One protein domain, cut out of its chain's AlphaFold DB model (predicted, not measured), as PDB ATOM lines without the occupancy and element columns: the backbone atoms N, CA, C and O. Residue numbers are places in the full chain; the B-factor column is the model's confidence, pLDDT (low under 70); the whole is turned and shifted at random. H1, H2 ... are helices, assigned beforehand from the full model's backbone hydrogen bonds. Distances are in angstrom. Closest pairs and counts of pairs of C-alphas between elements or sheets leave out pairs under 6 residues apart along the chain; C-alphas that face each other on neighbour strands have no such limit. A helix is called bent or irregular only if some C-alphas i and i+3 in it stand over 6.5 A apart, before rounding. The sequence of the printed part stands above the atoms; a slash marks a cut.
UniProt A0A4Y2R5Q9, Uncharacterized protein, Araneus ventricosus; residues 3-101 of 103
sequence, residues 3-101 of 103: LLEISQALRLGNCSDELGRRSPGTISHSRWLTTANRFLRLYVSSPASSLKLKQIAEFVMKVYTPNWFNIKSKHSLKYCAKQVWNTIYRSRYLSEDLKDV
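This is residues 3 to 101 of the 103 residues of an uncharacterized protein of Araneus ventricosus (UniProt A0A4Y2R5Q9). A long bent helix, H4, runs through the domain; H3 crosses its first arm H4a, with H1 and the short H2 packed on H3, while H5 folds back along the second arm H4b as a helical hairpin. H6, a small helix, touches no helix. The printed part has 99 residues with six named helices, H1 to H6 in order, and no named strand: all helix. It is compact, with a radius of gyration of the C-alphas of 14.3 A, and spans 41 by 33 by 24 A.

H4, residues 51 to 73, was assigned as one helix by its hydrogen bonds but is bent: C-alphas 62 and 65 are 6.8 A apart. Its arms are H4a, residues 51 to 62, 16.1 A, from C-alpha 51 at (-23.339, 29.405, 34.889), and H4b, residues 65 to 73, 12.3 A. H3 is residues 31 to 44, 20.4 A. H1 is residues 3 to 12, 14.1 A, from C-alpha 3 at (-23.498, 33.862, 14.009); H2 is residues 17 to 21. H5, residues 77 to 91, 21.6 A, is irregular, with C-alphas 78 and 81 7.3 A apart. H6, residues 96 to 101, ends at (-21.085, 46.697, 33.331).

H4a touches H3 at a steep tilt of 56 degrees, opposite ways; the closest C-alphas, Leu 40 and Ala 57, are 5.6 A apart. H1 touches H3 the same way, at a shallow tilt of 33 degrees, only just short of steep, closest at C-alphas 3 and 37, 5.9 A. H2 touches residues 41 to 44 of H3, closest at C-alphas 20 and 41, 5.1 A. H4b and H5 form a hairpin at 5 degrees, closest at C-alphas 67 and 87, 6.6 A. Every O i to N i+4 pair is within hydrogen-bond range in H1, H2, H3, H4a and H4b; 9 of 11 are in H5 and 1 of 2 in H6.

The farthest C-alphas, Ala 48 and Lys 78, are 43.5 A apart. The printed part has no cut and no long link. Residues 26 to 29 have pLDDT under 70.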
ATOM      1  N   LEU A   3     -22.649  33.365  12.912       90.62
ATOM      2  CA  LEU A   3     -23.498  33.862  14.009       90.62
ATOM      3  C   LEU A   3     -24.986  33.534  13.799       90.62
ATOM      4  O   LEU A   3     -25.671  33.174  14.748       90.62
ATOM      5  N   LEU A   4     -25.488  33.654  12.564       91.69
ATOM      6  CA  LEU A   4     -26.882  33.338  12.251       91.69
ATOM      7  C   LEU A   4     -27.154  31.852  12.489       91.69
ATOM      8  O   LEU A   4     -28.075  31.512  13.221       91.69
ATOM      9  N   GLU A   5     -26.313  30.996  11.915       92.44
ATOM     10  CA  GLU A   5     -26.453  29.537  11.962       92.44
ATOM     11  C   GLU A   5     -26.402  29.023  13.409       92.44
ATOM     12  O   GLU A   5     -27.305  28.310  13.845       92.44
ATOM     13  N   ILE A   6     -25.416  29.469  14.198       93.06
ATOM     14  CA  ILE A   6     -25.303  29.075  15.609       93.06
ATOM     15  C   ILE A   6     -26.424  29.656  16.476       93.06
ATOM     16  O   ILE A   6     -26.935  28.964  17.353       93.06
ATOM     17  N   SER A   7     -26.877  30.885  16.205       93.56
ATOM     18  CA  SER A   7     -28.012  31.467  16.931       93.56
ATOM     19  C   SER A   7     -29.321  30.724  16.652       93.56
ATOM     20  O   SER A   7     -30.126  30.517  17.557       93.56
ATOM     21  N   GLN A   8     -29.535  30.275  15.415       94.38
ATOM     22  CA  GLN A   8     -30.709  29.491  15.042       94.38
ATOM     23  C   GLN A   8     -30.676  28.113  15.700       94.38
ATOM     24  O   GLN A   8     -31.672  27.716  16.299       94.38
ATOM     25  N   ALA A   9     -29.531  27.428  15.664       93.38
ATOM     26  CA  ALA A   9     -29.349  26.143  16.335       93.38
ATOM     27  C   ALA A   9     -29.624  26.239  17.843       93.38
ATOM     28  O   ALA A   9     -30.388  25.442  18.383       93.38
ATOM     29  N   LEU A  10     -29.083  27.268  18.506       92.75
ATOM     30  CA  LEU A  10     -29.318  27.521  19.930       92.75
ATOM     31  C   LEU A  10     -30.780  27.838  20.239       92.75
ATOM     32  O   LEU A  10     -31.330  27.326  21.208       92.75
ATOM     33  N   ARG A  11     -31.427  28.659  19.406       92.75
ATOM     34  CA  ARG A  11     -32.846  29.000  19.566       92.75
ATOM     35  C   ARG A  11     -33.758  27.782  19.394       92.75
ATOM     36  O   ARG A  11     -34.778  27.706  20.067       92.75
ATOM     37  N   LEU A  12     -33.416  26.873  18.483       93.00
ATOM     38  CA  LEU A  12     -34.182  25.656  18.198       93.00
ATOM     39  C   LEU A  12     -33.805  24.477  19.107       93.00
ATOM     40  O   LEU A  12     -34.431  23.427  19.017       93.00
ATOM     41  N   GLY A  13     -32.771  24.615  19.943       88.56
ATOM     42  CA  GLY A  13     -32.223  23.516  20.743       88.56
ATOM     43  C   GLY A  13     -31.498  22.437  19.927       88.56
ATOM     44  O   GLY A  13     -31.054  21.446  20.493       88.56
ATOM     45  N   ASN A  14     -31.342  22.623  18.613       87.69
ATOM     46  CA  ASN A  14     -30.733  21.651  17.706       87.69
ATOM     47  C   ASN A  14     -29.248  21.963  17.476       87.69
ATOM     48  O   ASN A  14     -28.830  22.350  16.383       87.69
ATOM     49  N   CYS A  15     -28.456  21.876  18.542       86.25
ATOM     50  CA  CYS A  15     -27.020  22.129  18.484       86.25
ATOM     51  C   CYS A  15     -26.270  20.837  18.144       86.25
ATOM     52  O   CYS A  15     -26.144  19.962  18.994       86.25
ATOM     53  N   SER A  16     -25.765  20.719  16.912       85.88
ATOM     54  CA  SER A  16     -24.923  19.585  16.524       85.88
ATOM     55  C   SER A  16     -23.480  19.758  17.009       85.88
ATOM     56  O   SER A  16     -22.937  20.867  17.020       85.88
ATOM     57  N   ASP A  17     -22.822  18.642  17.329       85.25
ATOM     58  CA  ASP A  17     -21.385  18.603  17.635       85.25
ATOM     59  C   ASP A  17     -20.538  19.236  16.523       85.25
ATOM     60  O   ASP A  17     -19.545  19.921  16.780       85.25
ATOM     61  N   GLU A  18     -20.942  19.021  15.270       86.81
ATOM     62  CA  GLU A  18     -20.281  19.581  14.096       86.81
ATOM     63  C   GLU A  18     -20.282  21.115  14.131       86.81
ATOM     64  O   GLU A  18     -19.249  21.743  13.892       86.81
ATOM     65  N   LEU A  19     -21.405  21.733  14.510       86.81
ATOM     66  CA  LEU A  19     -21.526  23.187  14.604       86.81
ATOM     67  C   LEU A  19     -20.614  23.776  15.689       86.81
ATOM     68  O   LEU A  19     -20.039  24.855  15.497       86.81
ATOM     69  N   GLY A  20     -20.437  23.045  16.793       83.94
ATOM     70  CA  GLY A  20     -19.490  23.380  17.855       83.94
ATOM     71  C   GLY A  20     -18.022  23.242  17.430       83.94
ATOM     72  O   GLY A  20     -17.175  24.038  17.828       83.94
ATOM     73  N   ARG A  21     -17.692  22.274  16.569       86.19
ATOM     74  CA  ARG A  21     -16.317  22.080  16.066       86.19
ATOM     75  C   ARG A  21     -15.976  22.990  14.885       86.19
ATOM     76  O   ARG A  21     -14.801  23.264  14.632       86.19
ATOM     77  N   ARG A  22     -16.983  23.495  14.173       87.25
ATOM     78  CA  ARG A  22     -16.806  24.316  12.974       87.25
ATOM     79  C   ARG A  22     -16.094  25.640  13.277       87.25
ATOM     80  O   ARG A  22     -16.386  26.353  14.241       87.25
ATOM     81  N   SER A  23     -15.156  26.004  12.404       80.62
ATOM     82  CA  SER A  23     -14.551  27.336  12.423       80.62
ATOM     83  C   SER A  23     -15.552  28.373  11.889       80.62
ATOM     84  O   SER A  23     -16.157  28.124  10.845       80.62
ATOM     85  N   PRO A  24     -15.703  29.554  12.523       75.06
ATOM     86  CA  PRO A  24     -16.596  30.620  12.056       75.06
ATOM     87  C   PRO A  24     -16.303  31.178  10.650       75.06
ATOM     88  O   PRO A  24     -17.046  32.042  10.180       75.06
ATOM     89  N   GLY A  25     -15.245  30.705   9.980       74.06
ATOM     90  CA  GLY A  25     -14.769  31.203   8.690       74.06
ATOM     91  C   GLY A  25     -13.944  32.482   8.836       74.06
ATOM     92  O   GLY A  25     -13.485  32.808   9.934       74.06
ATOM     93  N   THR A  26     -13.743  33.209   7.730       67.50
ATOM     94  CA  THR A  26     -13.016  34.485   7.729       67.50
ATOM     95  C   THR A  26     -13.705  35.466   8.665       67.50
ATOM     96  O   THR A  26     -14.848  35.881   8.465       67.50
ATOM     97  N   ILE A  27     -13.000  35.793   9.737       63.72
ATOM     98  CA  ILE A  27     -13.499  36.616  10.820       63.72
ATOM     99  C   ILE A  27     -13.682  38.044  10.286       63.72
ATOM    100  O   ILE A  27     -12.738  38.665   9.807       63.72
ATOM    101  N   SER A  28     -14.916  38.550  10.339       61.66
ATOM    102  CA  SER A  28     -15.263  39.938   9.995       61.66
ATOM    103  C   SER A  28     -14.354  40.947  10.717       61.66
ATOM    104  O   SER A  28     -13.973  40.706  11.858       61.66
ATOM    105  N   HIS A  29     -14.116  42.131  10.131       64.81
ATOM    106  CA  HIS A  29     -13.431  43.261  10.792       64.81
ATOM    107  C   HIS A  29     -14.012  43.646  12.173       64.81
ATOM    108  O   HIS A  29     -13.368  44.350  12.949       64.81
ATOM    109  N   SER A  30     -15.223  43.190  12.510       75.62
ATOM    110  CA  SER A  30     -15.815  43.375  13.833       75.62
ATOM    111  C   SER A  30     -15.208  42.422  14.871       75.62
ATOM    112  O   SER A  30     -15.562  41.239  14.956       75.62
ATOM    113  N   ARG A  31     -14.333  42.961  15.732       81.69
ATOM    114  CA  ARG A  31     -13.774  42.239  16.893       81.69
ATOM    115  C   ARG A  31     -14.874  41.632  17.767       81.69
ATOM    116  O   ARG A  31     -14.758  40.487  18.189       81.69
ATOM    117  N   TRP A  32     -15.976  42.352  17.968       84.38
ATOM    118  CA  TRP A  32     -17.097  41.886  18.788       84.38
ATOM    119  C   TRP A  32     -17.789  40.655  18.200       84.38
ATOM    120  O   TRP A  32     -18.124  39.733  18.942       84.38
ATOM    121  N   LEU A  33     -17.932  40.591  16.872       87.31
ATOM    122  CA  LEU A  33     -18.550  39.442  16.203       87.31
ATOM    123  C   LEU A  33     -17.714  38.174  16.407       87.31
ATOM    124  O   LEU A  33     -18.243  37.083  16.611       87.31
ATOM    125  N   THR A  34     -16.393  38.338  16.389       87.81
ATOM    126  CA  THR A  34     -15.433  37.267  16.672       87.81
ATOM    127  C   THR A  34     -15.640  36.695  18.063       87.81
ATOM    128  O   THR A  34     -15.755  35.482  18.231       87.81
ATOM    129  N   THR A  35     -15.697  37.581  19.055       89.75
ATOM    130  CA  THR A  35     -15.851  37.221  20.461       89.75
ATOM    131  C   THR A  35     -17.191  36.533  20.706       89.75
ATOM    132  O   THR A  35     -17.211  35.449  21.283       89.75
ATOM    133  N   ALA A  36     -18.288  37.081  20.176       91.88
ATOM    134  CA  ALA A  36     -19.617  36.478  20.261       91.88
ATOM    135  C   ALA A  36     -19.643  35.053  19.683       91.88
ATOM    136  O   ALA A  36     -20.067  34.116  20.356       91.88
ATOM    137  N   ASN A  37     -19.108  34.863  18.472       91.88
ATOM    138  CA  ASN A  37     -19.044  33.547  17.836       91.88
ATOM    139  C   ASN A  37     -18.210  32.544  18.642       91.88
ATOM    140  O   ASN A  37     -18.597  31.384  18.760       91.88
ATOM    141  N   ARG A  38     -17.078  32.977  19.216       90.44
ATOM    142  CA  ARG A  38     -16.228  32.119  20.056       90.44
ATOM    143  C   ARG A  38     -16.946  31.687  21.333       90.44
ATOM    144  O   ARG A  38     -16.867  30.511  21.674       90.44
ATOM    145  N   PHE A  39     -17.659  32.595  22.001       92.56
ATOM    146  CA  PHE A  39     -18.426  32.265  23.206       92.56
ATOM    147  C   PHE A  39     -19.587  31.318  22.918       92.56
ATOM    148  O   PHE A  39     -19.741  30.330  23.629       92.56
ATOM    149  N   LEU A  40     -20.365  31.568  21.860       93.19
ATOM    150  CA  LEU A  40     -21.460  30.668  21.484       93.19
ATOM    151  C   LEU A  40     -20.942  29.280  21.110       93.19
ATOM    152  O   LEU A  40     -21.516  28.279  21.527       93.19
ATOM    153  N   ARG A  41     -19.825  29.210  20.379       92.56
ATOM    154  CA  ARG A  41     -19.186  27.937  20.042       92.56
ATOM    155  C   ARG A  41     -18.716  27.195  21.289       92.56
ATOM    156  O   ARG A  41     -18.988  26.011  21.425       92.56
ATOM    157  N   LEU A  42     -18.053  27.896  22.211       92.12
ATOM    158  CA  LEU A  42     -17.617  27.322  23.484       92.12
ATOM    159  C   LEU A  42     -18.805  26.792  24.298       92.12
ATOM    160  O   LEU A  42     -18.711  25.714  24.870       92.12
ATOM    161  N   TYR A  43     -19.921  27.526  24.320       92.62
ATOM    162  CA  TYR A  43     -21.150  27.098  24.986       92.62
ATOM    163  C   TYR A  43     -21.733  25.824  24.361       92.62
ATOM    164  O   TYR A  43     -22.019  24.880  25.088       92.62
ATOM    165  N   VAL A  44     -21.837  25.762  23.029       91.12
ATOM    166  CA  VAL A  44     -22.341  24.581  22.303       91.12
ATOM    167  C   VAL A  44     -21.437  23.360  22.485       91.12
ATOM    168  O   VAL A  44     -21.929  22.250  22.644       91.12
ATOM    169  N   SER A  45     -20.118  23.546  22.483       89.12
ATOM    170  CA  SER A  45     -19.151  22.450  22.624       89.12
ATOM    171  C   SER A  45     -18.940  21.971  24.062       89.12
ATOM    172  O   SER A  45     -18.178  21.030  24.270       89.12
ATOM    173  N   SER A  46     -19.556  22.618  25.054       86.38
ATOM    174  CA  SER A  46     -19.330  22.327  26.468       86.38
ATOM    175  C   SER A  46     -20.527  21.580  27.075       86.38
ATOM    176  O   SER A  46     -21.501  22.232  27.456       86.38
ATOM    177  N   PRO A  47     -20.456  20.247  27.262       71.75
ATOM    178  CA  PRO A  47     -21.552  19.461  27.843       71.75
ATOM    179  C   PRO A  47     -21.885  19.850  29.296       71.75
ATOM    180  O   PRO A  47     -23.026  19.715  29.723       71.75
ATOM    181  N   ALA A  48     -20.918  20.403  30.040       75.94
ATOM    182  CA  ALA A  48     -21.108  20.980  31.373       75.94
ATOM    183  C   ALA A  48     -20.834  22.493  31.339       75.94
ATOM    184  O   ALA A  48     -19.810  22.974  31.825       75.94
ATOM    185  N   SER A  49     -21.705  23.258  30.672       78.69
ATOM    186  CA  SER A  49     -21.538  24.714  30.585       78.69
ATOM    187  C   SER A  49     -21.650  25.373  31.968       78.69
ATOM    188  O   SER A  49     -22.600  25.150  32.717       78.69
ATOM    189  N   SER A  50     -20.656  26.192  32.327       90.94
ATOM    190  CA  SER A  50     -20.690  26.946  33.585       90.94
ATOM    191  C   SER A  50     -21.809  27.990  33.572       90.94
ATOM    192  O   SER A  50     -22.173  28.512  32.514       90.94
ATOM    193  N   LEU A  51     -22.309  28.366  34.756       91.19
ATOM    194  CA  LEU A  51     -23.339  29.405  34.889       91.19
ATOM    195  C   LEU A  51     -22.928  30.711  34.191       91.19
ATOM    196  O   LEU A  51     -23.719  31.287  33.449       91.19
ATOM    197  N   LYS A  52     -21.663  31.121  34.345       91.88
ATOM    198  CA  LYS A  52     -21.111  32.319  33.695       91.88
ATOM    199  C   LYS A  52     -21.119  32.205  32.170       91.88
ATOM    200  O   LYS A  52     -21.494  33.151  31.481       91.88
ATOM    201  N   LEU A  53     -20.737  31.048  31.626       92.31
ATOM    202  CA  LEU A  53     -20.756  30.823  30.180       92.31
ATOM    203  C   LEU A  53     -22.185  30.851  29.630       92.31
ATOM    204  O   LEU A  53     -22.422  31.447  28.579       92.31
ATOM    205  N   LYS A  54     -23.141  30.272  30.365       92.69
ATOM    206  CA  LYS A  54     -24.565  30.344  30.032       92.69
ATOM    207  C   LYS A  54     -25.070  31.789  30.038       92.69
ATOM    208  O   LYS A  54     -25.714  32.196  29.078       92.69
ATOM    209  N   GLN A  55     -24.723  32.585  31.052       93.38
ATOM    210  CA  GLN A  55     -25.087  34.008  31.119       93.38
ATOM    211  C   GLN A  55     -24.544  34.801  29.921       93.38
ATOM    212  O   GLN A  55     -25.286  35.563  29.299       93.38
ATOM    213  N   ILE A  56     -23.280  34.583  29.543       93.69
ATOM    214  CA  ILE A  56     -22.681  35.230  28.365       93.69
ATOM    215  C   ILE A  56     -23.390  34.783  27.082       93.69
ATOM    216  O   ILE A  56     -23.724  35.619  26.243       93.69
ATOM    217  N   ALA A  57     -23.649  33.482  26.915       94.06
ATOM    218  CA  ALA A  57     -24.359  32.967  25.746       94.06
ATOM    219  C   ALA A  57     -25.774  33.556  25.643       94.06
ATOM    220  O   ALA A  57     -26.184  33.996  24.569       94.06
ATOM    221  N   GLU A  58     -26.493  33.652  26.762       94.62
ATOM    222  CA  GLU A  58     -27.798  34.308  26.823       94.62
ATOM    223  C   GLU A  58     -27.726  35.788  26.442       94.62
ATOM    224  O   GLU A  58     -28.562  36.246  25.666       94.62
ATOM    225  N   PHE A  59     -26.717  36.522  26.915       94.69
ATOM    226  CA  PHE A  59     -26.494  37.915  26.519       94.69
ATOM    227  C   PHE A  59     -26.233  38.064  25.027       94.69
ATOM    228  O   PHE A  59     -26.863  38.890  24.352       94.69
ATOM    229  N   VAL A  60     -25.369  37.212  24.475       94.94
ATOM    230  CA  VAL A  60     -25.099  37.210  23.040       94.94
ATOM    231  C   VAL A  60     -26.385  36.927  22.255       94.94
ATOM    232  O   VAL A  60     -26.644  37.581  21.244       94.94
ATOM    233  N   MET A  61     -27.224  36.002  22.719       95.56
ATOM    234  CA  MET A  61     -28.471  35.628  22.051       95.56
ATOM    235  C   MET A  61     -29.576  36.690  22.165       95.56
ATOM    236  O   MET A  61     -30.228  37.006  21.168       95.56
ATOM    237  N   LYS A  62     -29.800  37.254  23.357       94.94
ATOM    238  CA  LYS A  62     -30.924  38.165  23.651       94.94
ATOM    239  C   LYS A  62     -30.648  39.614  23.243       94.94
ATOM    240  O   LYS A  62     -31.571  40.309  22.797       94.94
ATOM    241  N   VAL A  63     -29.393  40.056  23.365       93.81
ATOM    242  CA  VAL A  63     -28.981  41.453  23.156       93.81
ATOM    243  C   VAL A  63     -28.156  41.586  21.886       93.81
ATOM    244  O   VAL A  63     -28.591  42.220  20.923       93.81
ATOM    245  N   TYR A  64     -26.979  40.960  21.851       92.31
ATOM    246  CA  TYR A  64     -25.988  41.238  20.812       92.31
ATOM    247  C   TYR A  64     -26.461  40.830  19.414       92.31
ATOM    248  O   TYR A  64     -26.461  41.645  18.494       92.31
ATOM    249  N   THR A  65     -26.889  39.579  19.256       93.56
ATOM    250  CA  THR A  65     -27.292  38.991  17.974       93.56
ATOM    251  C   THR A  65     -28.376  39.820  17.274       93.56
ATOM    252  O   THR A  65     -28.140  40.266  16.147       93.56
ATOM    253  N   PRO A  66     -29.535  40.110  17.901       93.81
ATOM    254  CA  PRO A  66     -30.570  40.913  17.254       93.81
ATOM    255  C   PRO A  66     -30.121  42.352  16.972       93.81
ATOM    256  O   PRO A  66     -30.484  42.892  15.928       93.81
ATOM    257  N   ASN A  67     -29.316  42.971  17.843       92.19
ATOM    258  CA  ASN A  67     -28.818  44.330  17.611       92.19
ATOM    259  C   ASN A  67     -27.830  44.389  16.444       92.19
ATOM    260  O   ASN A  67     -27.959  45.262  15.589       92.19
ATOM    261  N   TRP A  68     -26.909  43.427  16.350       90.94
ATOM    262  CA  TRP A  68     -25.978  43.305  15.230       90.94
ATOM    263  C   TRP A  68     -26.723  43.210  13.896       90.94
ATOM    264  O   TRP A  68     -26.460  43.995  12.984       90.94
ATOM    265  N   PHE A  69     -27.705  42.308  13.791       91.44
ATOM    266  CA  PHE A  69     -28.517  42.194  12.577       91.44
ATOM    267  C   PHE A  69     -29.319  43.466  12.297       91.44
ATOM    268  O   PHE A  69     -29.394  43.892  11.148       91.44
ATOM    269  N   ASN A  70     -29.874  44.116  13.321       92.00
ATOM    270  CA  ASN A  70     -30.629  45.354  13.140       92.00
ATOM    271  C   ASN A  70     -29.744  46.508  12.634       92.00
ATOM    272  O   ASN A  70     -30.168  47.244  11.746       92.00
ATOM    273  N   ILE A  71     -28.511  46.640  13.135       90.44
ATOM    274  CA  ILE A  71     -27.529  47.630  12.660       90.44
ATOM    275  C   ILE A  71     -27.134  47.336  11.215       90.44
ATOM    276  O   ILE A  71     -27.174  48.231  10.371       90.44
ATOM    277  N   LYS A  72     -26.809  46.075  10.897       89.31
ATOM    278  CA  LYS A  72     -26.433  45.682   9.531       89.31
ATOM    279  C   LYS A  72     -27.574  45.917   8.537       89.31
ATOM    280  O   LYS A  72     -27.318  46.418   7.445       89.31
ATOM    281  N   SER A  73     -28.815  45.629   8.927       91.62
ATOM    282  CA  SER A  73     -29.998  45.844   8.083       91.62
ATOM    283  C   SER A  73     -30.422  47.314   7.985       91.62
ATOM    284  O   SER A  73     -30.982  47.718   6.971       91.62
ATOM    285  N   LYS A  74     -30.186  48.132   9.018       92.44
ATOM    286  CA  LYS A  74     -30.651  49.529   9.113       92.44
ATOM    287  C   LYS A  74     -29.518  50.477   9.508       92.44
ATOM    288  O   LYS A  74     -29.582  51.147  10.527       92.44
ATOM    289  N   HIS A  75     -28.494  50.573   8.675       86.62
ATOM    290  CA  HIS A  75     -27.261  51.310   8.980       86.62
ATOM    291  C   HIS A  75     -27.374  52.846   8.881       86.62
ATOM    292  O   HIS A  75     -26.414  53.547   9.187       86.62
ATOM    293  N   SER A  76     -28.515  53.399   8.454       93.06
ATOM    294  CA  SER A  76     -28.689  54.859   8.369       93.06
ATOM    295  C   SER A  76     -28.933  55.502   9.739       93.06
ATOM    296  O   SER A  76     -29.645  54.953  10.582       93.06
ATOM    297  N   LEU A  77     -28.408  56.718   9.921       91.38
ATOM    298  CA  LEU A  77     -28.474  57.476  11.180       91.38
ATOM    299  C   LEU A  77     -29.901  57.685  11.705       91.38
ATOM    300  O   LEU A  77     -30.107  57.705  12.915       91.38
ATOM    301  N   LYS A  78     -30.908  57.738  10.821       94.94
ATOM    302  CA  LYS A  78     -32.327  57.850  11.207       94.94
ATOM    303  C   LYS A  78     -32.821  56.707  12.108       94.94
ATOM    304  O   LYS A  78     -33.836  56.855  12.778       94.94
ATOM    305  N   TYR A  79     -32.126  55.567  12.131       93.31
ATOM    306  CA  TYR A  79     -32.453  54.435  13.003       93.31
ATOM    307  C   TYR A  79     -31.574  54.344  14.254       93.31
ATOM    308  O   TYR A  79     -31.834  53.482  15.091       93.31
ATOM    309  N   CYS A  80     -30.579  55.223  14.410       90.75
ATOM    310  CA  CYS A  80     -29.593  55.154  15.487       90.75
ATOM    311  C   CYS A  80     -30.252  55.235  16.872       90.75
ATOM    312  O   CYS A  80     -30.088  54.327  17.683       90.75
ATOM    313  N   ALA A  81     -31.115  56.232  17.106       94.00
ATOM    314  CA  ALA A  81     -31.842  56.370  18.374       94.00
ATOM    315  C   ALA A  81     -32.659  55.110  18.716       94.00
ATOM    316  O   ALA A  81     -32.641  54.619  19.844       94.00
ATOM    317  N   LYS A  82     -33.311  54.514  17.710       93.69
ATOM    318  CA  LYS A  82     -34.062  53.264  17.875       93.69
ATOM    319  C   LYS A  82     -33.146  52.077  18.186       93.69
ATOM    320  O   LYS A  82     -33.545  51.184  18.925       93.69
ATOM    321  N   GLN A  83     -31.948  52.014  17.611       92.25
ATOM    322  CA  GLN A  83     -30.972  50.950  17.880       92.25
ATOM    323  C   GLN A  83     -30.396  51.044  19.293       92.25
ATOM    324  O   GLN A  83     -30.312  50.019  19.968       92.25
ATOM    325  N   VAL A  84     -30.083  52.256  19.756       92.12
ATOM    326  CA  VAL A  84     -29.655  52.507  21.139       92.12
ATOM    327  C   VAL A  84     -30.761  52.096  22.108       92.12
ATOM    328  O   VAL A  84     -30.533  51.255  22.974       92.12
ATOM    329  N   TRP A  85     -31.989  52.576  21.893       93.50
ATOM    330  CA  TRP A  85     -33.125  52.207  22.736       93.50
ATOM    331  C   TRP A  85     -33.382  50.694  22.755       93.50
ATOM    332  O   TRP A  85     -33.573  50.121  23.821       93.50
ATOM    333  N   ASN A  86     -33.318  50.015  21.603       92.44
ATOM    334  CA  ASN A  86     -33.455  48.556  21.547       92.44
ATOM    335  C   ASN A  86     -32.351  47.835  22.328       92.44
ATOM    336  O   ASN A  86     -32.605  46.765  22.873       92.44
ATOM    337  N   THR A  87     -31.137  48.386  22.355       91.88
ATOM    338  CA  THR A  87     -30.018  47.810  23.106       91.88
ATOM    339  C   THR A  87     -30.282  47.887  24.600       91.88
ATOM    340  O   THR A  87     -30.276  46.842  25.245       91.88
ATOM    341  N   ILE A  88     -30.650  49.071  25.095       91.69
ATOM    342  CA  ILE A  88     -31.013  49.300  26.502       91.69
ATOM    343  C   ILE A  88     -32.221  48.443  26.893       91.69
ATOM    344  O   ILE A  88     -32.214  47.737  27.893       91.69
ATOM    345  N   TYR A  89     -33.278  48.451  26.080       93.88
ATOM    346  CA  TYR A  89     -34.479  47.666  26.355       93.88
ATOM    347  C   TYR A  89     -34.166  46.166  26.455       93.88
ATOM    348  O   TYR A  89     -34.668  45.477  27.340       93.88
ATOM    349  N   ARG A  90     -33.297  45.656  25.574       93.50
ATOM    350  CA  ARG A  90     -32.860  44.257  25.597       93.50
ATOM    351  C   ARG A  90     -31.913  43.944  26.748       93.50
ATOM    352  O   ARG A  90     -31.895  42.784  27.132       93.50
ATOM    353  N   SER A  91     -31.145  44.893  27.287       93.00
ATOM    354  CA  SER A  91     -30.265  44.652  28.442       93.00
ATOM    355  C   SER A  91     -31.024  44.620  29.772       93.00
ATOM    356  O   SER A  91     -30.530  44.036  30.729       93.00
ATOM    357  N   ARG A  92     -32.268  45.128  29.843       93.31
ATOM    358  CA  ARG A  92     -33.043  45.211  31.102       93.31
ATOM    359  C   ARG A  92     -33.324  43.886  31.818       93.31
ATOM    360  O   ARG A  92     -33.647  43.934  33.000       93.31
ATOM    361  N   TYR A  93     -33.209  42.733  31.154       93.19
ATOM    362  CA  TYR A  93     -33.359  41.433  31.830       93.19
ATOM    363  C   TYR A  93     -32.137  41.049  32.682       93.19
ATOM    364  O   TYR A  93     -32.226  40.095  33.454       93.19
ATOM    365  N   LEU A  94     -30.994  41.717  32.494       93.12
ATOM    366  CA  LEU A  94     -29.792  41.475  33.286       93.12
ATOM    367  C   LEU A  94     -30.044  41.819  34.759       93.12
ATOM    368  O   LEU A  94     -30.924  42.617  35.085       93.12
ATOM    369  N   SER A  95     -29.272  41.205  35.650       91.94
ATOM    370  CA  SER A  95     -29.225  41.600  37.056       91.94
ATOM    371  C   SER A  95     -28.538  42.960  37.209       91.94
ATOM    372  O   SER A  95     -27.830  43.398  36.302       91.94
ATOM    373  N   GLU A  96     -28.767  43.650  38.327       90.19
ATOM    374  CA  GLU A  96     -28.275  45.024  38.516       90.19
ATOM    375  C   GLU A  96     -26.745  45.115  38.429       90.19
ATOM    376  O   GLU A  96     -26.220  45.951  37.703       90.19
ATOM    377  N   ASP A  97     -26.043  44.149  39.022       90.31
ATOM    378  CA  ASP A  97     -24.584  44.012  38.945       90.31
ATOM    379  C   ASP A  97     -24.061  43.864  37.507       90.31
ATOM    380  O   ASP A  97     -22.948  44.286  37.197       90.31
ATOM    381  N   LEU A  98     -24.854  43.269  36.612       88.44
ATOM    382  CA  LEU A  98     -24.497  43.112  35.204       88.44
ATOM    383  C   LEU A  98     -24.926  44.307  34.350       88.44
ATOM    384  O   LEU A  98     -24.323  44.524  33.297       88.44
ATOM    385  N   LYS A  99     -25.940  45.072  34.771       86.38
ATOM    386  CA  LYS A  99     -26.328  46.322  34.102       86.38
ATOM    387  C   LYS A  99     -25.249  47.376  34.273       86.38
ATOM    388  O   LYS A  99     -24.887  47.974  33.275       86.38
ATOM    389  N   ASP A 100     -24.655  47.500  35.458       83.69
ATOM    390  CA  ASP A 100     -23.559  48.450  35.720       83.69
ATOM    391  C   ASP A 100     -22.333  48.241  34.812       83.69
ATOM    392  O   ASP A 100     -21.526  49.144  34.609       83.69
ATOM    393  N   VAL A 101     -22.166  47.031  34.270       82.06
ATOM    394  CA  VAL A 101     -21.085  46.697  33.331       82.06
ATOM    395  C   VAL A 101     -21.502  46.917  31.872       82.06
ATOM    396  O   VAL A 101     -20.645  47.091  31.004       82.06
TER     397      VAL A 101